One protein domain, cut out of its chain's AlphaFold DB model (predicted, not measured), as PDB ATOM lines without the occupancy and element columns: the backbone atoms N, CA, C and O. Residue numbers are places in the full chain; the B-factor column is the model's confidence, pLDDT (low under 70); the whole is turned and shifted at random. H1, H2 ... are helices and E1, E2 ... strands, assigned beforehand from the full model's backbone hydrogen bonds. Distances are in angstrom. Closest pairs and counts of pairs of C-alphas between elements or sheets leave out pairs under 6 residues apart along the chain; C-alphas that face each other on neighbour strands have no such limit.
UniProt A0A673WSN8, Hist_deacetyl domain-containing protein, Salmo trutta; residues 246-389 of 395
ATOM      1  N   LEU A 246     190.038 174.322 184.925       87.69
ATOM      2  CA  LEU A 246     189.103 174.017 186.005       87.69
ATOM      3  C   LEU A 246     188.204 175.231 186.219       87.69
ATOM      4  O   LEU A 246     188.710 176.317 186.482       87.69
ATOM      5  N   VAL A 247     186.890 175.057 186.149       88.00
ATOM      6  CA  VAL A 247     185.920 176.107 186.465       88.00
ATOM      7  C   VAL A 247     185.148 175.698 187.711       88.00
ATOM      8  O   VAL A 247     184.536 174.637 187.730       88.00
ATOM      9  N   VAL A 248     185.152 176.536 188.744       87.06
ATOM     10  CA  VAL A 248     184.351 176.344 189.958       87.06
ATOM     11  C   VAL A 248     183.325 177.460 190.054       87.06
ATOM     12  O   VAL A 248     183.678 178.622 190.246       87.06
ATOM     13  N   PHE A 249     182.049 177.116 189.918       85.31
ATOM     14  CA  PHE A 249     180.937 178.057 189.934       85.31
ATOM     15  C   PHE A 249     180.070 177.874 191.173       85.31
ATOM     16  O   PHE A 249     179.552 176.791 191.426       85.31
ATOM     17  N   LEU A 250     179.870 178.954 191.922       81.81
ATOM     18  CA  LEU A 250     178.984 178.995 193.080       81.81
ATOM     19  C   LEU A 250     177.650 179.624 192.683       81.81
ATOM     20  O   LEU A 250     177.549 180.848 192.576       81.81
ATOM     21  N   GLY A 251     176.620 178.797 192.525       78.06
ATOM     22  CA  GLY A 251     175.263 179.246 192.237       78.06
ATOM     23  C   GLY A 251     174.401 178.205 191.524       78.06
ATOM     24  O   GLY A 251     174.891 177.239 190.940       78.06
ATOM     25  N   ASP A 252     173.097 178.467 191.525       73.81
ATOM     26  CA  ASP A 252     172.063 177.595 190.946       73.81
ATOM     27  C   ASP A 252     171.811 177.879 189.446       73.81
ATOM     28  O   ASP A 252     170.839 177.420 188.859       73.81
ATOM     29  N   GLY A 253     172.670 178.681 188.806       71.31
ATOM     30  CA  GLY A 253     172.539 179.030 187.392       71.31
ATOM     31  C   GLY A 253     172.759 177.833 186.463       71.31
ATOM     32  O   GLY A 253     173.621 176.990 186.712       71.31
ATOM     33  N   GLN A 254     172.017 177.782 185.353       71.06
ATOM     34  CA  GLN A 254     172.268 176.795 184.306       71.06
ATOM     35  C   GLN A 254     173.550 177.142 183.549       71.06
ATOM     36  O   GLN A 254     173.660 178.191 182.914       71.06
ATOM     37  N   ILE A 255     174.519 176.233 183.611       74.06
ATOM     38  CA  ILE A 255     175.748 176.307 182.823       74.06
ATOM     39  C   ILE A 255     175.552 175.481 181.550       74.06
ATOM     40  O   ILE A 255     175.177 174.308 181.650       74.06
ATOM     41  N   PRO A 256     175.817 176.050 180.364       74.69
ATOM     42  CA  PRO A 256     175.693 175.314 179.115       74.69
ATOM     43  C   PRO A 256     176.618 174.090 179.046       74.69
ATOM     44  O   PRO A 256     177.823 174.195 179.279       74.69
ATOM     45  N   ALA A 257     176.064 172.934 178.665       70.00
ATOM     46  CA  ALA A 257     176.789 171.660 178.627       70.00
ATOM     47  C   ALA A 257     177.979 171.654 177.645       70.00
ATOM     48  O   ALA A 257     179.008 171.040 177.949       70.00
ATOM     49  N   TYR A 258     177.880 172.411 176.541       73.81
ATOM     50  CA  TYR A 258     178.907 172.503 175.492       73.81
ATOM     51  C   TYR A 258     180.286 172.924 176.012       73.81
ATOM     52  O   TYR A 258     181.309 172.608 175.409       73.81
ATOM     53  N   ILE A 259     180.337 173.614 177.155       76.31
ATOM     54  CA  ILE A 259     181.586 174.058 177.783       76.31
ATOM     55  C   ILE A 259     182.460 172.857 178.172       76.31
ATOM     56  O   ILE A 259     183.682 172.934 178.095       76.31
ATOM     57  N   THR A 260     181.836 171.740 178.552       78.12
ATOM     58  CA  THR A 260     182.510 170.550 179.103       78.12
ATOM     59  C   THR A 260     182.685 169.407 178.099       78.12
ATOM     60  O   THR A 260     183.353 168.417 178.396       78.12
ATOM     61  N   GLU A 261     182.125 169.531 176.892       74.06
ATOM     62  CA  GLU A 261     182.086 168.455 175.887       74.06
ATOM     63  C   GLU A 261     183.470 168.064 175.355       74.06
ATOM     64  O   GLU A 261     183.720 166.901 175.048       74.06
ATOM     65  N   ASN A 262     184.399 169.016 175.287       76.06
ATOM     66  CA  ASN A 262     185.736 168.794 174.735       76.06
ATOM     67  C   ASN A 262     186.722 168.123 175.715       76.06
ATOM     68  O   ASN A 262     187.874 167.889 175.346       76.06
ATOM     69  N   GLY A 263     186.316 167.873 176.968       73.31
ATOM     70  CA  GLY A 263     187.152 167.306 178.038       73.31
ATOM     71  C   GLY A 263     188.317 168.179 178.523       73.31
ATOM     72  O   GLY A 263     189.041 167.799 179.445       73.31
ATOM     73  N   LYS A 264     188.486 169.370 177.943       83.19
ATOM     74  CA  LYS A 264     189.483 170.371 178.348       83.19
ATOM     75  C   LYS A 264     188.985 171.275 179.467       83.19
ATOM     76  O   LYS A 264     189.778 172.039 180.005       83.19
ATOM     77  N   VAL A 265     187.698 171.211 179.798       85.81
ATOM     78  CA  VAL A 265     187.110 171.973 180.896       85.81
ATOM     79  C   VAL A 265     186.477 171.018 181.894       85.81
ATOM     80  O   VAL A 265     185.538 170.302 181.548       85.81
ATOM     81  N   LEU A 266     186.972 171.034 183.129       85.75
ATOM     82  CA  LEU A 266     186.313 170.416 184.273       85.75
ATOM     83  C   LEU A 266     185.474 171.484 184.977       85.75
ATOM     84  O   LEU A 266     186.016 172.447 185.512       85.75
ATOM     85  N   MET A 267     184.156 171.317 184.965       85.81
ATOM     86  CA  MET A 267     183.205 172.191 185.638       85.81
ATOM     87  C   MET A 267     182.822 171.607 186.993       85.81
ATOM     88  O   MET A 267     182.352 170.476 187.072       85.81
ATOM     89  N   VAL A 268     182.962 172.398 188.050       86.25
ATOM     90  CA  VAL A 268     182.459 172.099 189.389       86.25
ATOM     91  C   VAL A 268     181.444 173.168 189.760       86.25
ATOM     92  O   VAL A 268     181.781 174.330 189.953       86.25
ATOM     93  N   GLN A 269     180.186 172.781 189.866       84.81
ATOM     94  CA  GLN A 269     179.094 173.637 190.283       84.81
ATOM     95  C   GLN A 269     178.740 173.343 191.738       84.81
ATOM     96  O   GLN A 269     178.456 172.204 192.092       84.81
ATOM     97  N   ILE A 270     178.740 174.379 192.569       80.62
ATOM     98  CA  ILE A 270     178.250 174.320 193.942       80.62
ATOM     99  C   ILE A 270     176.873 174.984 193.971       80.62
ATOM    100  O   ILE A 270     176.775 176.211 193.862       80.62
ATOM    101  N   SER A 271     175.824 174.180 194.111       76.31
ATOM    102  CA  SER A 271     174.423 174.618 194.117       76.31
ATOM    103  C   SER A 271     173.692 174.118 195.366       76.31
ATOM    104  O   SER A 271     174.192 173.271 196.111       76.31
ATOM    105  N   LYS A 272     172.519 174.690 195.648       70.31
ATOM    106  CA  LYS A 272     171.620 174.205 196.711       70.31
ATOM    107  C   LYS A 272     170.872 172.945 196.292       70.31
ATOM    108  O   LYS A 272     170.561 172.121 197.138       70.31
ATOM    109  N   GLU A 273     170.608 172.817 195.000       68.00
ATOM    110  CA  GLU A 273     169.960 171.662 194.393       68.00
ATOM    111  C   GLU A 273     170.941 171.084 193.367       68.00
ATOM    112  O   GLU A 273     171.121 171.657 192.285       68.00
ATOM    113  N   PRO A 274     171.702 170.035 193.723       65.19
ATOM    114  CA  PRO A 274     172.621 169.406 192.790       65.19
ATOM    115  C   PRO A 274     171.835 168.551 191.793       65.19
ATOM    116  O   PRO A 274     170.922 167.814 192.154       65.19
ATOM    117  N   GLU A 275     172.207 168.636 190.520       65.94
ATOM    118  CA  GLU A 275     171.619 167.813 189.464       65.94
ATOM    119  C   GLU A 275     172.466 166.551 189.240       65.94
ATOM    120  O   GLU A 275     173.660 166.636 188.931       65.94
ATOM    121  N   ASP A 276     171.839 165.377 189.333       56.44
ATOM    122  CA  ASP A 276     172.515 164.081 189.172       56.44
ATOM    123  C   ASP A 276     172.871 163.752 187.707       56.44
ATOM    124  O   ASP A 276     173.819 163.006 187.445       56.44
ATOM    125  N   GLN A 277     172.171 164.339 186.730       60.03
ATOM    126  CA  GLN A 277     172.343 164.058 185.297       60.03
ATOM    127  C   GLN A 277     173.130 165.160 184.575       60.03
ATOM    128  O   GLN A 277     172.600 165.897 183.747       60.03
ATOM    129  N   LYS A 278     174.423 165.278 184.890       67.56
ATOM    130  CA  LYS A 278     175.336 166.220 184.227       67.56
ATOM    131  C   LYS A 278     176.377 165.509 183.344       67.56
ATOM    132  O   LYS A 278     176.670 164.333 183.579       67.56
ATOM    133  N   PRO A 279     176.931 166.201 182.325       67.88
ATOM    134  CA  PRO A 279     177.983 165.669 181.460       67.88
ATOM    135  C   PRO A 279     179.207 165.160 182.230       67.88
ATOM    136  O   PRO A 279     179.459 165.552 183.366       67.88
ATOM    137  N   ARG A 280     180.029 164.338 181.568       69.62
ATOM    138  CA  ARG A 280     181.198 163.656 182.158       69.62
ATOM    139  C   ARG A 280     182.152 164.580 182.934       69.62
ATOM    140  O   ARG A 280     182.658 164.181 183.976       69.62
ATOM    141  N   TYR A 281     182.389 165.794 182.442       72.44
ATOM    142  CA  TYR A 281     183.274 166.779 183.078       72.44
ATOM    143  C   TYR A 281     182.502 167.885 183.810       72.44
ATOM    144  O   TYR A 281     183.030 168.974 184.008       72.44
ATOM    145  N   HIS A 282     181.256 167.625 184.217       78.75
ATOM    146  CA  HIS A 282     180.445 168.533 185.025       78.75
ATOM    147  C   HIS A 282     180.038 167.846 186.328       78.75
ATOM    148  O   HIS A 282     179.216 166.933 186.386       78.75
ATOM    149  N   VAL A 283     180.642 168.323 187.405       77.88
ATOM    150  CA  VAL A 283     180.413 167.905 188.780       77.88
ATOM    151  C   VAL A 283     179.481 168.916 189.434       77.88
ATOM    152  O   VAL A 283     179.799 170.096 189.449       77.88
ATOM    153  N   SER A 284     178.332 168.481 189.950       75.00
ATOM    154  CA  SER A 284     177.434 169.329 190.744       75.00
ATOM    155  C   SER A 284     177.431 168.831 192.186       75.00
ATOM    156  O   SER A 284     177.367 167.620 192.403       75.00
ATOM    157  N   VAL A 285     177.591 169.733 193.157       71.62
ATOM    158  CA  VAL A 285     177.842 169.395 194.566       71.62
ATOM    159  C   VAL A 285     177.100 170.353 195.495       71.62
ATOM    160  O   VAL A 285     177.037 171.555 195.241       71.62
ATOM    161  N   LEU A 286     176.600 169.841 196.621       65.31
ATOM    162  CA  LEU A 286     176.135 170.676 197.731       65.31
ATOM    163  C   LEU A 286     177.318 171.292 198.483       65.31
ATOM    164  O   LEU A 286     178.350 170.658 198.687       65.31
ATOM    165  N   LEU A 287     177.153 172.516 198.987       57.12
ATOM    166  CA  LEU A 287     178.200 173.226 199.739       57.12
ATOM    167  C   LEU A 287     178.673 172.466 200.986       57.12
ATOM    168  O   LEU A 287     179.858 172.493 201.299       57.12
ATOM    169  N   ARG A 288     177.762 171.777 201.685       57.31
ATOM    170  CA  ARG A 288     178.107 170.951 202.858       57.31
ATOM    171  C   ARG A 288     179.029 169.780 202.508       57.31
ATOM    172  O   ARG A 288     179.635 169.214 203.399       57.31
ATOM    173  N   ILE A 289     179.106 169.451 201.219       54.12
ATOM    174  CA  ILE A 289     179.834 168.336 200.620       54.12
ATOM    175  C   ILE A 289     181.050 168.844 199.820       54.12
ATOM    176  O   ILE A 289     181.796 168.045 199.261       54.12
ATOM    177  N   TYR A 290     181.314 170.163 199.772       54.53
ATOM    178  CA  TYR A 290     182.471 170.726 199.049       54.53
ATOM    179  C   TYR A 290     183.835 170.333 199.662       54.53
ATOM    180  O   TYR A 290     184.894 170.818 199.266       54.53
ATOM    181  N   ASP A 291     183.812 169.408 200.612       60.78
ATOM    182  CA  ASP A 291     184.960 168.706 201.129       60.78
ATOM    183  C   ASP A 291     185.860 168.132 200.029       60.78
ATOM    184  O   ASP A 291     185.542 168.022 198.839       60.78
ATOM    185  N   CYS A 292     187.041 167.771 200.510       60.47
ATOM    186  CA  CYS A 292     188.235 167.241 199.876       60.47
ATOM    187  C   CYS A 292     188.077 166.345 198.636       60.47
ATOM    188  O   CYS A 292     189.047 166.188 197.901       60.47
ATOM    189  N   LEU A 293     186.893 165.792 198.358       64.69
ATOM    190  CA  LEU A 293     186.564 165.117 197.105       64.69
ATOM    191  C   LEU A 293     186.792 166.024 195.887       64.69
ATOM    192  O   LEU A 293     187.442 165.605 194.926       64.69
ATOM    193  N   VAL A 294     186.292 167.264 195.916       67.12
ATOM    194  CA  VAL A 294     186.464 168.204 194.792       67.12
ATOM    195  C   VAL A 294     187.922 168.627 194.678       67.12
ATOM    196  O   VAL A 294     188.484 168.608 193.585       67.12
ATOM    197  N   ALA A 295     188.550 168.967 195.806       70.25
ATOM    198  CA  ALA A 295     189.953 169.361 195.837       70.25
ATOM    199  C   ALA A 295     190.867 168.229 195.334       70.25
ATOM    200  O   ALA A 295     191.733 168.479 194.499       70.25
ATOM    201  N   GLY A 296     190.639 166.985 195.760       70.50
ATOM    202  CA  GLY A 296     191.375 165.810 195.292       70.50
ATOM    203  C   GLY A 296     191.154 165.529 193.805       70.50
ATOM    204  O   GLY A 296     192.121 165.352 193.067       70.50
ATOM    205  N   SER A 297     189.904 165.596 193.333       72.88
ATOM    206  CA  SER A 297     189.581 165.446 191.902       72.88
ATOM    207  C   SER A 297     190.257 166.525 191.049       72.88
ATOM    208  O   SER A 297     190.734 166.252 189.951       72.88
ATOM    209  N   ALA A 298     190.334 167.752 191.564       74.25
ATOM    210  CA  ALA A 298     190.983 168.871 190.899       74.25
ATOM    211  C   ALA A 298     192.516 168.719 190.842       74.25
ATOM    212  O   ALA A 298     193.114 169.036 189.815       74.25
ATOM    213  N   HIS A 299     193.146 168.175 191.892       74.50
ATOM    214  CA  HIS A 299     194.574 167.824 191.877       74.50
ATOM    215  C   HIS A 299     194.870 166.698 190.882       74.50
ATOM    216  O   HIS A 299     195.891 166.740 190.203       74.50
ATOM    217  N   GLN A 300     193.965 165.727 190.744       77.06
ATOM    218  CA  GLN A 300     194.096 164.667 189.743       77.06
ATOM    219  C   GLN A 300     193.907 165.183 188.309       77.06
ATOM    220  O   GLN A 300     194.552 164.688 187.388       77.06
ATOM    221  N   TYR A 301     193.030 166.171 188.111       78.50
ATOM    222  CA  TYR A 301     192.794 166.781 186.802       78.50
ATOM    223  C   TYR A 301     193.985 167.616 186.302       78.50
ATOM    224  O   TYR A 301     194.168 167.739 185.090       78.50
ATOM    225  N   ASP A 302     194.785 168.172 187.220       78.62
ATOM    226  CA  ASP A 302     195.976 168.985 186.937       78.62
ATOM    227  C   ASP A 302     195.699 170.108 185.908       78.62
ATOM    228  O   ASP A 302     196.132 170.036 184.748       78.62
ATOM    229  N   PRO A 303     194.880 171.117 186.274       83.50
ATOM    230  CA  PRO A 303     194.524 172.208 185.375       83.50
ATOM    231  C   PRO A 303     195.700 173.166 185.146       83.50
ATOM    232  O   PRO A 303     196.494 173.420 186.047       83.50
ATOM    233  N   GLY A 304     195.753 173.779 183.962       82.44
ATOM    234  CA  GLY A 304     196.670 174.882 183.654       82.44
ATOM    235  C   GLY A 304     196.132 176.264 184.047       82.44
ATOM    236  O   GLY A 304     196.898 177.221 184.101       82.44
ATOM    237  N   LEU A 305     194.826 176.374 184.323       85.75
ATOM    238  CA  LEU A 305     194.157 177.582 184.816       85.75
ATOM    239  C   LEU A 305     192.954 177.199 185.694       85.75
ATOM    240  O   LEU A 305     192.212 176.271 185.358       85.75
ATOM    241  N   VAL A 306     192.738 177.936 186.785       86.38
ATOM    242  CA  VAL A 306     191.540 177.834 187.633       86.38
ATOM    243  C   VAL A 306     190.680 179.084 187.449       86.38
ATOM    244  O   VAL A 306     191.149 180.203 187.628       86.38
ATOM    245  N   LEU A 307     189.406 178.909 187.108       87.38
ATOM    246  CA  LEU A 307     188.409 179.969 187.020       87.38
ATOM    247  C   LEU A 307     187.400 179.803 188.156       87.38
ATOM    248  O   LEU A 307     186.641 178.840 188.188       87.38
ATOM    249  N   LEU A 308     187.367 180.752 189.078       85.94
ATOM    250  CA  LEU A 308     186.407 180.796 190.172       85.94
ATOM    251  C   LEU A 308     185.303 181.782 189.814       85.94
ATOM    252  O   LEU A 308     185.588 182.931 189.512       85.94
ATOM    253  N   ALA A 309     184.044 181.371 189.860       84.94
ATOM    254  CA  ALA A 309     182.918 182.225 189.516       84.94
ATOM    255  C   ALA A 309     181.864 182.205 190.625       84.94
ATOM    256  O   ALA A 309     181.470 181.145 191.107       84.94
ATOM    257  N   ARG A 310     181.394 183.385 191.039       80.19
ATOM    258  CA  ARG A 310     180.398 183.530 192.109       80.19
ATOM    259  C   ARG A 310     179.129 184.206 191.594       80.19
ATOM    260  O   ARG A 310     179.170 185.363 191.177       80.19
ATOM    261  N   GLY A 311     178.009 183.488 191.668       75.25
ATOM    262  CA  GLY A 311     176.682 183.975 191.297       75.25
ATOM    263  C   GLY A 311     176.021 184.864 192.370       75.25
ATOM    264  O   GLY A 311     176.392 184.810 193.546       75.25
ATOM    265  N   PRO A 312     175.011 185.673 191.995       63.34
ATOM    266  CA  PRO A 312     174.445 186.742 192.829       63.34
ATOM    267  C   PRO A 312     173.545 186.264 193.983       63.34
ATOM    268  O   PRO A 312     173.384 186.977 194.967       63.34
ATOM    269  N   SER A 313     172.966 185.065 193.890       59.22
ATOM    270  CA  SER A 313     172.036 184.482 194.878       59.22
ATOM    271  C   SER A 313     172.662 183.367 195.716       59.22
ATOM    272  O   SER A 313     171.972 182.620 196.417       59.22
ATOM    273  N   CYS A 314     173.984 183.234 195.649       60.66
ATOM    274  CA  CYS A 314     174.685 182.182 196.344       60.66
ATOM    275  C   CYS A 314     174.667 182.512 197.853       60.66
ATOM    276  O   CYS A 314     175.326 183.439 198.321       60.66
ATOM    277  N   GLY A 315     173.839 181.807 198.631       60.28
ATOM    278  CA  GLY A 315     173.660 182.011 200.082       60.28
ATOM    279  C   GLY A 315     174.892 181.643 200.919       60.28
ATOM    280  O   GLY A 315     174.765 181.197 202.054       60.28
ATOM    281  N   PHE A 316     176.084 181.761 200.336       68.62
ATOM    282  CA  PHE A 316     177.345 181.275 200.856       68.62
ATOM    283  C   PHE A 316     178.072 182.358 201.650       68.62
ATOM    284  O   PHE A 316     178.258 183.495 201.197       68.62
ATOM    285  N   GLY A 317     178.524 181.978 202.847       71.75
ATOM    286  CA  GLY A 317     179.329 182.835 203.707       71.75
ATOM    287  C   GLY A 317     180.698 183.148 203.096       71.75
ATOM    288  O   GLY A 317     181.266 182.355 202.346       71.75
ATOM    289  N   GLN A 318     181.259 184.308 203.446       76.19
ATOM    290  CA  GLN A 318     182.592 184.727 202.986       76.19
ATOM    291  C   GLN A 318     183.701 183.757 203.412       76.19
ATOM    292  O   GLN A 318     184.675 183.600 202.684       76.19
ATOM    293  N   ALA A 319     183.535 183.080 204.551       78.06
ATOM    294  CA  ALA A 319     184.532 182.145 205.056       78.06
ATOM    295  C   ALA A 319     184.660 180.885 204.193       78.06
ATOM    296  O   ALA A 319     185.769 180.526 203.816       78.06
ATOM    297  N   ALA A 320     183.536 180.276 203.802       78.44
ATOM    298  CA  ALA A 320     183.533 179.151 202.868       78.44
ATOM    299  C   ALA A 320     184.189 179.543 201.541       78.44
ATOM    300  O   ALA A 320     185.072 178.848 201.064       78.44
ATOM    301  N   TRP A 321     183.844 180.709 200.994       80.88
ATOM    302  CA  TRP A 321     184.453 181.200 199.757       80.88
ATOM    303  C   TRP A 321     185.980 181.353 199.847       80.88
ATOM    304  O   TRP A 321     186.696 180.873 198.973       80.88
ATOM    305  N   ALA A 322     186.484 181.961 200.922       81.56
ATOM    306  CA  ALA A 322     187.919 182.117 201.147       81.56
ATOM    307  C   ALA A 322     188.643 180.768 201.331       81.56
ATOM    308  O   ALA A 322     189.745 180.590 200.821       81.56
ATOM    309  N   GLN A 323     188.009 179.796 201.994       82.12
ATOM    310  CA  GLN A 323     188.544 178.436 202.137       82.12
ATOM    311  C   GLN A 323     188.660 177.721 200.787       82.12
ATOM    312  O   GLN A 323     189.695 177.129 200.485       82.12
ATOM    313  N   ILE A 324     187.642 177.850 199.930       81.44
ATOM    314  CA  ILE A 324     187.657 177.298 198.570       81.44
ATOM    315  C   ILE A 324     188.801 177.897 197.756       81.44
ATOM    316  O   ILE A 324     189.572 177.156 197.147       81.44
ATOM    317  N   ILE A 325     188.929 179.228 197.771       80.81
ATOM    318  CA  ILE A 325     190.025 179.915 197.085       80.81
ATOM    319  C   ILE A 325     191.364 179.400 197.614       80.81
ATOM    320  O   ILE A 325     192.201 178.986 196.821       80.81
ATOM    321  N   SER A 326     191.543 179.367 198.939       81.69
ATOM    322  CA  SER A 326     192.785 178.929 199.578       81.69
ATOM    323  C   SER A 326     193.168 177.505 199.180       81.69
ATOM    324  O   SER A 326     194.319 177.271 198.826       81.69
ATOM    325  N   LEU A 327     192.236 176.548 199.197       81.25
ATOM    326  CA  LEU A 327     192.523 175.154 198.841       81.25
ATOM    327  C   LEU A 327     192.869 174.987 197.357       81.25
ATOM    328  O   LEU A 327     193.793 174.247 197.021       81.25
ATOM    329  N   LEU A 328     192.159 175.687 196.470       82.19
ATOM    330  CA  LEU A 328     192.376 175.591 195.023       82.19
ATOM    331  C   LEU A 328     193.588 176.380 194.541       82.19
ATOM    332  O   LEU A 328     194.086 176.119 193.450       82.19
ATOM    333  N   HIS A 329     194.103 177.295 195.357       79.19
ATOM    334  CA  HIS A 329     195.268 178.093 195.006       79.19
ATOM    335  C   HIS A 329     196.549 177.269 194.811       79.19
ATOM    336  O   HIS A 329     197.472 177.715 194.137       79.19
ATOM    337  N   GLY A 330     196.597 176.053 195.365       75.19
ATOM    338  CA  GLY A 330     197.690 175.109 195.124       75.19
ATOM    339  C   GLY A 330     197.692 174.499 193.714       75.19
ATOM    340  O   GLY A 330     198.657 173.838 193.346       75.19
ATOM    341  N   LEU A 331     196.633 174.698 192.923       80.88
ATOM    342  CA  LEU A 331     196.500 174.180 191.560       80.88
ATOM    343  C   LEU A 331     196.967 175.195 190.522       80.88
ATOM    344  O   LEU A 331     197.083 176.385 190.809       80.88
ATOM    345  N   ALA A 332     197.194 174.726 189.291       79.25
ATOM    346  CA  ALA A 332     197.530 175.570 188.144       79.25
ATOM    347  C   ALA A 332     198.681 176.550 188.405       79.25
ATOM    348  O   ALA A 332     198.717 177.623 187.809       79.25
ATOM    349  N   GLN A 333     199.616 176.214 189.304       74.12
ATOM    350  CA  GLN A 333     200.696 177.118 189.713       74.12
ATOM    351  C   GLN A 333     200.161 178.468 190.236       74.12
ATOM    352  O   GLN A 333     200.695 179.525 189.923       74.12
ATOM    353  N   GLY A 334     199.044 178.461 190.965       73.50
ATOM    354  CA  GLY A 334     198.418 179.677 191.486       73.50
ATOM    355  C   GLY A 334     197.686 180.524 190.441       73.50
ATOM    356  O   GLY A 334     197.035 181.498 190.822       73.50
ATOM    357  N   HIS A 335     197.703 180.160 189.149       80.44
ATOM    358  CA  HIS A 335     196.945 180.861 188.109       80.44
ATOM    359  C   HIS A 335     195.442 180.673 188.341       80.44
ATOM    360  O   HIS A 335     194.820 179.709 187.891       80.44
ATOM    361  N   THR A 336     194.864 181.618 189.080       80.06
ATOM    362  CA  THR A 336     193.457 181.639 189.467       80.06
ATOM    363  C   THR A 336     192.841 182.955 189.016       80.06
ATOM    364  O   THR A 336     193.297 184.026 189.410       80.06
ATOM    365  N   LEU A 337     191.784 182.886 188.212       82.94
ATOM    366  CA  LEU A 337     190.973 184.037 187.832       82.94
ATOM    367  C   LEU A 337     189.643 183.970 188.585       82.94
ATOM    368  O   LEU A 337     188.937 182.972 188.486       82.94
ATOM    369  N   ALA A 338     189.286 185.021 189.324       79.69
ATOM    370  CA  ALA A 338     188.015 185.095 190.039       79.69
ATOM    371  C   ALA A 338     187.047 186.071 189.348       79.69
ATOM    372  O   ALA A 338     187.316 187.265 189.254       79.69
ATOM    373  N   LEU A 339     185.903 185.566 188.891       79.19
ATOM    374  CA  LEU A 339     184.789 186.326 188.336       79.19
ATOM    375  C   LEU A 339     183.704 186.497 189.403       79.19
ATOM    376  O   LEU A 339     183.074 185.536 189.850       79.19
ATOM    377  N   LEU A 340     183.464 187.741 189.803       72.44
ATOM    378  CA  LEU A 340     182.416 188.086 190.756       72.44
ATOM    379  C   LEU A 340     181.296 188.812 190.019       72.44
ATOM    380  O   LEU A 340     181.510 189.891 189.468       72.44
ATOM    381  N   GLN A 341     180.088 188.251 190.030       64.50
ATOM    382  CA  GLN A 341     178.929 188.985 189.540       64.50
ATOM    383  C   GLN A 341     178.442 189.935 190.642       64.50
ATOM    384  O   GLN A 341     177.781 189.526 191.596       64.50
ATOM    385  N   VAL A 342     178.808 191.213 190.534       55.03
ATOM    386  CA  VAL A 342     178.517 192.223 191.556       55.03
ATOM    387  C   VAL A 342     177.058 192.681 191.459       55.03
ATOM    388  O   VAL A 342     176.678 193.430 190.562       55.03
ATOM    389  N   ARG A 343     176.230 192.264 192.422       50.44
ATOM    390  CA  ARG A 343     175.026 193.002 192.840       50.44
ATOM    391  C   ARG A 343     175.008 193.074 194.370       50.44
ATOM    392  O   ARG A 343     174.808 192.059 195.027       50.44
ATOM    393  N   GLY A 344     175.226 194.268 194.927       52.34
ATOM    394  CA  GLY A 344     175.190 194.542 196.373       52.34
ATOM    395  C   GLY A 344     176.560 194.785 197.024       52.34
ATOM    396  O   GLY A 344     177.597 194.719 196.369       52.34
ATOM    397  N   THR A 345     176.555 195.074 198.333       45.75
ATOM    398  CA  THR A 345     177.728 195.373 199.184       45.75
ATOM    399  C   THR A 345     178.568 194.125 199.489       45.75
ATOM    400  O   THR A 345     178.792 193.760 200.647       45.75
ATOM    401  N   LEU A 346     179.001 193.409 198.455       50.38
ATOM    402  CA  LEU A 346     179.990 192.348 198.600       50.38
ATOM    403  C   LEU A 346     181.306 192.991 199.049       50.38
ATOM    404  O   LEU A 346     181.894 193.786 198.326       50.38
ATOM    405  N   ARG A 347     181.777 192.656 200.256       53.25
ATOM    406  CA  ARG A 347     183.151 192.974 200.659       53.25
ATOM    407  C   ARG A 347     184.090 192.136 199.790       53.25
ATOM    408  O   ARG A 347     184.335 190.970 200.089       53.25
ATOM    409  N   GLU A 348     184.598 192.747 198.725       56.88
ATOM    410  CA  GLU A 348     185.597 192.208 197.785       56.88
ATOM    411  C   GLU A 348     186.864 191.688 198.489       56.88
ATOM    412  O   GLU A 348     187.581 190.851 197.944       56.88
ATOM    413  N   GLY A 349     187.089 192.119 199.736       60.38
ATOM    414  CA  GLY A 349     188.251 191.780 200.551       60.38
ATOM    415  C   GLY A 349     188.548 190.284 200.645       60.38
ATOM    416  O   GLY A 349     189.694 189.914 200.462       60.38
ATOM    417  N   ALA A 350     187.561 189.403 200.847       60.53
ATOM    418  CA  ALA A 350     187.839 187.962 200.968       60.53
ATOM    419  C   ALA A 350     188.297 187.319 199.642       60.53
ATOM    420  O   ALA A 350     189.121 186.411 199.652       60.53
ATOM    421  N   THR A 351     187.784 187.800 198.503       65.50
ATOM    422  CA  THR A 351     188.181 187.295 197.180       65.50
ATOM    423  C   THR A 351     189.577 187.775 196.791       65.50
ATOM    424  O   THR A 351     190.292 187.047 196.113       65.50
ATOM    425  N   ALA A 352     189.969 188.977 197.221       65.06
ATOM    426  CA  ALA A 352     191.300 189.524 196.968       65.06
ATOM    427  C   ALA A 352     192.352 189.031 197.980       65.06
ATOM    428  O   ALA A 352     193.491 188.795 197.601       65.06
ATOM    429  N   ALA A 353     191.980 188.833 199.246       67.50
ATOM    430  CA  ALA A 353     192.900 188.503 200.335       67.50
ATOM    431  C   ALA A 353     193.514 187.098 200.197       67.50
ATOM    432  O   ALA A 353     194.730 186.946 200.287       67.50
ATOM    433  N   SER A 354     192.707 186.065 199.923       68.38
ATOM    434  CA  SER A 354     193.221 184.686 199.853       68.38
ATOM    435  C   SER A 354     194.245 184.456 198.726       68.38
ATOM    436  O   SER A 354     195.275 183.843 199.006       68.38
ATOM    437  N   PRO A 355     194.063 184.977 197.493       66.38
ATOM    438  CA  PRO A 355     195.101 184.920 196.458       66.38
ATOM    439  C   PRO A 355     196.352 185.748 196.787       66.38
ATOM    440  O   PRO A 355     197.446 185.421 196.340       66.38
ATOM    441  N   LEU A 356     196.212 186.810 197.589       69.44
ATOM    442  CA  LEU A 356     197.343 187.592 198.104       69.44
ATOM    443  C   LEU A 356     198.072 186.886 199.264       69.44
ATOM    444  O   LEU A 356     199.052 187.409 199.793       69.44
ATOM    445  N   GLY A 357     197.627 185.681 199.632       67.88
ATOM    446  CA  GLY A 357     198.244 184.847 200.652       67.88
ATOM    447  C   GLY A 357     197.724 185.099 202.063       67.88
ATOM    448  O   GLY A 357     198.332 184.603 203.010       67.88
ATOM    449  N   ASP A 358     196.637 185.851 202.244       76.00
ATOM    450  CA  ASP A 358     196.007 185.973 203.557       76.00
ATOM    451  C   ASP A 358     195.326 184.664 203.967       76.00
ATOM    452  O   ASP A 358     194.733 183.971 203.130       76.00
ATOM    453  N   PRO A 359     195.392 184.311 205.261       73.06
ATOM    454  CA  PRO A 359     194.837 183.060 205.733       73.06
ATOM    455  C   PRO A 359     193.323 183.040 205.561       73.06
ATOM    456  O   PRO A 359     192.620 184.013 205.855       73.06
ATOM    457  N   ALA A 360     192.809 181.893 205.128       78.62
ATOM    458  CA  ALA A 360     191.378 181.690 205.083       78.62
ATOM    459  C   ALA A 360     190.808 181.684 206.518       78.62
ATOM    460  O   ALA A 360     191.355 181.034 207.414       78.62
ATOM    461  N   PRO A 361     189.701 182.399 206.770       81.38
ATOM    462  CA  PRO A 361     189.055 182.393 208.073       81.38
ATOM    463  C   PRO A 361     188.504 180.998 208.391       81.38
ATOM    464  O   PRO A 361     188.020 180.285 207.510       81.38
ATOM    465  N   SER A 362     188.538 180.616 209.668       79.69
ATOM    466  CA  SER A 362     188.012 179.324 210.123       79.69
ATOM    467  C   SER A 362     186.511 179.184 209.840       79.69
ATOM    468  O   SER A 362     185.733 180.112 210.075       79.69
ATOM    469  N   LEU A 363     186.099 177.989 209.405       75.62
ATOM    470  CA  LEU A 363     184.690 177.629 209.210       75.62
ATOM    471  C   LEU A 363     183.928 177.413 210.525       75.62
ATOM    472  O   LEU A 363     182.703 177.332 210.492       75.62
ATOM    473  N   ARG A 364     184.632 177.386 211.673       74.81
ATOM    474  CA  ARG A 364     184.128 176.879 212.968       74.81
ATOM    475  C   ARG A 364     183.727 175.390 212.858       74.81
ATOM    476  O   ARG A 364     183.862 174.823 211.779       74.81
ATOM    477  N   PRO A 365     183.331 174.715 213.956       68.50
ATOM    478  CA  PRO A 365     182.905 173.322 213.872       68.50
ATOM    479  C   PRO A 365     181.761 173.171 212.869       68.50
ATOM    480  O   PRO A 365     180.718 173.817 213.008       68.50
ATOM    481  N   LEU A 366     181.993 172.346 211.852       69.25
ATOM    482  CA  LEU A 366     180.965 171.930 210.913       69.25
ATOM    483  C   LEU A 366     180.055 170.936 211.650       69.25
ATOM    484  O   LEU A 366     180.536 170.074 212.381       69.25
ATOM    485  N   GLY A 367     178.738 171.106 211.539       67.12
ATOM    486  CA  GLY A 367     177.793 170.142 212.106       67.12
ATOM    487  C   GLY A 367     177.880 168.799 211.380       67.12
ATOM    488  O   GLY A 367     178.362 168.740 210.250       67.12
ATOM    489  N   THR A 368     177.377 167.734 212.006       74.88
ATOM    490  CA  THR A 368     177.302 166.412 211.373       74.88
ATOM    491  C   THR A 368     176.530 166.506 210.050       74.88
ATOM    492  O   THR A 368     175.435 167.087 210.038       74.88
ATOM    493  N   PRO A 369     177.072 165.978 208.936       74.31
ATOM    494  CA  PRO A 369     176.373 165.992 207.658       74.31
ATOM    495  C   PRO A 369     175.093 165.153 207.739       74.31
ATOM    496  O   PRO A 369     175.007 164.193 208.508       74.31
ATOM    497  N   LEU A 370     174.082 165.518 206.946       79.69
ATOM    498  CA  LEU A 370     172.866 164.714 206.855       79.69
ATOM    499  C   LEU A 370     173.185 163.391 206.136       79.69
ATOM    500  O   LEU A 370     173.994 163.397 205.208       79.69
ATOM    501  N   PRO A 371     172.549 162.262 206.497       81.06
ATOM    502  CA  PRO A 371     172.772 160.989 205.808       81.06
ATOM    503  C   PRO A 371     172.551 161.073 204.289       81.06
ATOM    504  O   PRO A 371     173.316 160.494 203.524       81.06
ATOM    505  N   GLU A 372     171.559 161.855 203.861       78.75
ATOM    506  CA  GLU A 372     171.255 162.115 202.447       78.75
ATOM    507  C   GLU A 372     172.406 162.838 201.726       78.75
ATOM    508  O   GLU A 372     172.736 162.499 200.587       78.75
ATOM    509  N   ASP A 373     173.063 163.785 202.410       75.12
ATOM    510  CA  ASP A 373     174.236 164.497 201.892       75.12
ATOM    511  C   ASP A 373     175.412 163.518 201.714       75.12
ATOM    512  O   ASP A 373     176.077 163.506 200.678       75.12
ATOM    513  N   VAL A 374     175.654 162.643 202.695       79.25
ATOM    514  CA  VAL A 374     176.723 161.630 202.618       79.25
ATOM    515  C   VAL A 374     176.464 160.643 201.478       79.25
ATOM    516  O   VAL A 374     177.374 160.321 200.714       79.25
ATOM    517  N   GLU A 375     175.221 160.194 201.308       80.44
ATOM    518  CA  GLU A 375     174.862 159.276 200.229       80.44
ATOM    519  C   GLU A 375     175.049 159.923 198.847       80.44
ATOM    520  O   GLU A 375     175.614 159.309 197.938       80.44
ATOM    521  N   ALA A 376     174.646 161.189 198.691       75.31
ATOM    522  CA  ALA A 376     174.878 161.953 197.468       75.31
ATOM    523  C   ALA A 376     176.378 162.125 197.170       75.31
ATOM    524  O   ALA A 376     176.806 161.962 196.023       75.31
ATOM    525  N   MET A 377     177.192 162.389 198.200       77.00
ATOM    526  CA  MET A 377     178.651 162.472 198.084       77.00
ATOM    527  C   MET A 377     179.259 161.149 197.605       77.00
ATOM    528  O   MET A 377     180.086 161.146 196.691       77.00
ATOM    529  N   GLU A 378     178.838 160.021 198.176       80.81
ATOM    530  CA  GLU A 378     179.341 158.698 197.800       80.81
ATOM    531  C   GLU A 378     178.936 158.306 196.374       80.81
ATOM    532  O   GLU A 378     179.770 157.811 195.609       80.81
ATOM    533  N   ARG A 379     177.696 158.610 195.957       79.62
ATOM    534  CA  ARG A 379     177.264 158.443 194.557       79.62
ATOM    535  C   ARG A 379     178.141 159.258 193.607       79.62
ATOM    536  O   ARG A 379     178.606 158.738 192.585       79.62
ATOM    537  N   LEU A 380     178.424 160.513 193.959       77.38
ATOM    538  CA  LEU A 380     179.302 161.372 193.173       77.38
ATOM    539  C   LEU A 380     180.737 160.828 193.122       77.38
ATOM    540  O   LEU A 380     181.329 160.789 192.041       77.38
ATOM    541  N   ARG A 381     181.286 160.365 194.251       78.38
ATOM    542  CA  ARG A 381     182.624 159.761 194.334       78.38
ATOM    543  C   ARG A 381     182.741 158.551 193.417       78.38
ATOM    544  O   ARG A 381     183.670 158.497 192.617       78.38
ATOM    545  N   GLN A 382     181.784 157.623 193.464       80.31
ATOM    546  CA  GLN A 382     181.770 156.449 192.586       80.31
ATOM    547  C   GLN A 382     181.714 156.839 191.103       80.31
ATOM    548  O   GLN A 382     182.414 156.255 190.270       80.31
ATOM    549  N   ARG A 383     180.910 157.852 190.757       78.62
ATOM    550  CA  ARG A 383     180.831 158.379 189.389       78.62
ATOM    551  C   ARG A 383     182.161 158.990 188.947       78.62
ATOM    552  O   ARG A 383     182.622 158.712 187.840       78.62
ATOM    553  N   LEU A 384     182.786 159.800 189.803       73.88
ATOM    554  CA  LEU A 384     184.054 160.462 189.505       73.88
ATOM    555  C   LEU A 384     185.218 159.480 189.437       73.88
ATOM    556  O   LEU A 384     186.031 159.599 188.531       73.88
ATOM    557  N   GLN A 385     185.271 158.465 190.295       74.19
ATOM    558  CA  GLN A 385     186.294 157.419 190.229       74.19
ATOM    559  C   GLN A 385     186.257 156.664 188.897       74.19
ATOM    560  O   GLN A 385     187.303 156.446 188.299       74.19
ATOM    561  N   LYS A 386     185.068 156.356 188.365       72.75
ATOM    562  CA  LYS A 386     184.932 155.767 187.018       72.75
ATOM    563  C   LYS A 386     185.371 156.716 185.898       72.75
ATOM    564  O   LYS A 386     185.722 156.277 184.806       72.75
ATOM    565  N   THR A 387     185.289 158.020 186.145       66.38
ATOM    566  CA  THR A 387     185.400 159.067 185.124       66.38
ATOM    567  C   THR A 387     186.801 159.667 185.024       66.38
ATOM    568  O   THR A 387     187.304 159.828 183.909       66.38
ATOM    569  N   LEU A 388     187.378 160.003 186.181       66.12
ATOM    570  CA  LEU A 388     188.669 160.657 186.416       66.12
ATOM    571  C   LEU A 388     189.710 159.695 187.005       66.12
ATOM    572  O   LEU A 388     190.906 159.939 186.879       66.12
ATOM    573  N   GLY A 389     189.282 158.599 187.638       53.44
ATOM    574  CA  GLY A 389     190.203 157.606 188.169       53.44
ATOM    575  C   GLY A 389     190.840 156.789 187.050       53.44
ATOM    576  O   GLY A 389     190.146 156.190 186.240       53.44
TER     577      GLY A 389
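What this domain is: This is residues 246 to 389 of the 395 residues of the protein "Hist_deacetyl domain-containing protein" of Salmo trutta (UniProt A0A673WSN8). A twisted sheet of five parallel strands has H1 and H2 packed side by side over one face, while H4 runs beside H1 at the E3 edge and the short H3 sits next to H2 at the E5 edge. No named helix covers the opposite face, and a long link, residues 354 to 370, loops round from H3 to H4. The printed part has 144 residues with four named helices and five named strands, E1 E2 E3 H1 E4 H2 E5 H3 H4 along the chain, and the sheet's order is E3 E2 E1 E4 E5. The class is mixed, helices and strands, with 71 residues in named elements, under half. The whole is compact, with a radius of gyration of the C-alphas of 14.6 A, and spans 38 by 35 by 27 A.

How they stand to each other: Start with the inner strand E1, residues 246 to 250. Its parallel neighbour E2, residues 265 to 271, has N 268 at 2.8 A from O 247, within hydrogen-bond range. On from E2 find the edge strand E3, residues 282 to 286, parallel to it, with N 283 and O 267 2.8 A apart. On the other side of E1 is E4, residues 305 to 310, parallel, with N 248 and O 307 2.8 A apart; then comes the edge strand E5, residues 336 to 340, parallel to E4, with N 337 and O 306 2.8 A apart. The sheet is twisted, its C-alphas lying up to 4.2 A off the best plane. H1, residues 293 to 301, is on the sheet at a height of 9.9 A, over E2 and only just over E1, where 3 of its C-alphas fall; it runs along the strands, at 5 degrees to E2 on the local plane. H2, residues 318 to 328, is on the same face, over E4, at a height of 10.2 A. H1 and H2 are close but not clearly touching; their closest C-alphas, of Ala 295 and Leu 328, are 6.7 A apart. H4, residues 371 to 388, touches H1 with residues 381 to 388 alone, at a shallow tilt of 8 degrees, the same way; the closest C-alphas are those of Leu 293 and Arg 381, 7.2 A. H4 only grazes the sheet, with residues 373 to 384. H3, residues 349 to 353, touches H2, closest at the C-alphas of Ala 322 and Ala 350, 5.8 A, and only grazes the sheet. In H1, H2, H3 and H4 every O i to N i+4 pair is within hydrogen-bond range.

Where its parts are: Find C-alpha 246 at (189.103, 174.017, 186.005), where E1 begins and runs 13.3 A. E2 measures 18.5 A, E4 16.7 A and H2 15.6 A from first to last C-alpha. H4 starts at C-alpha 371, (172.772, 160.989, 205.808), and runs 25.1 A to C-alpha 388 at (188.669, 160.657, 186.416).

The domain as a whole: The C-alphas farthest apart, of Thr 345 and Lys 386, are 42.1 A apart. The printed part has no cut; the links E1 to E2 and H3 to H4 are long. Mean pLDDT of the printed part is 73.2, and 45 residues are under 70, among them residues 341 to 357.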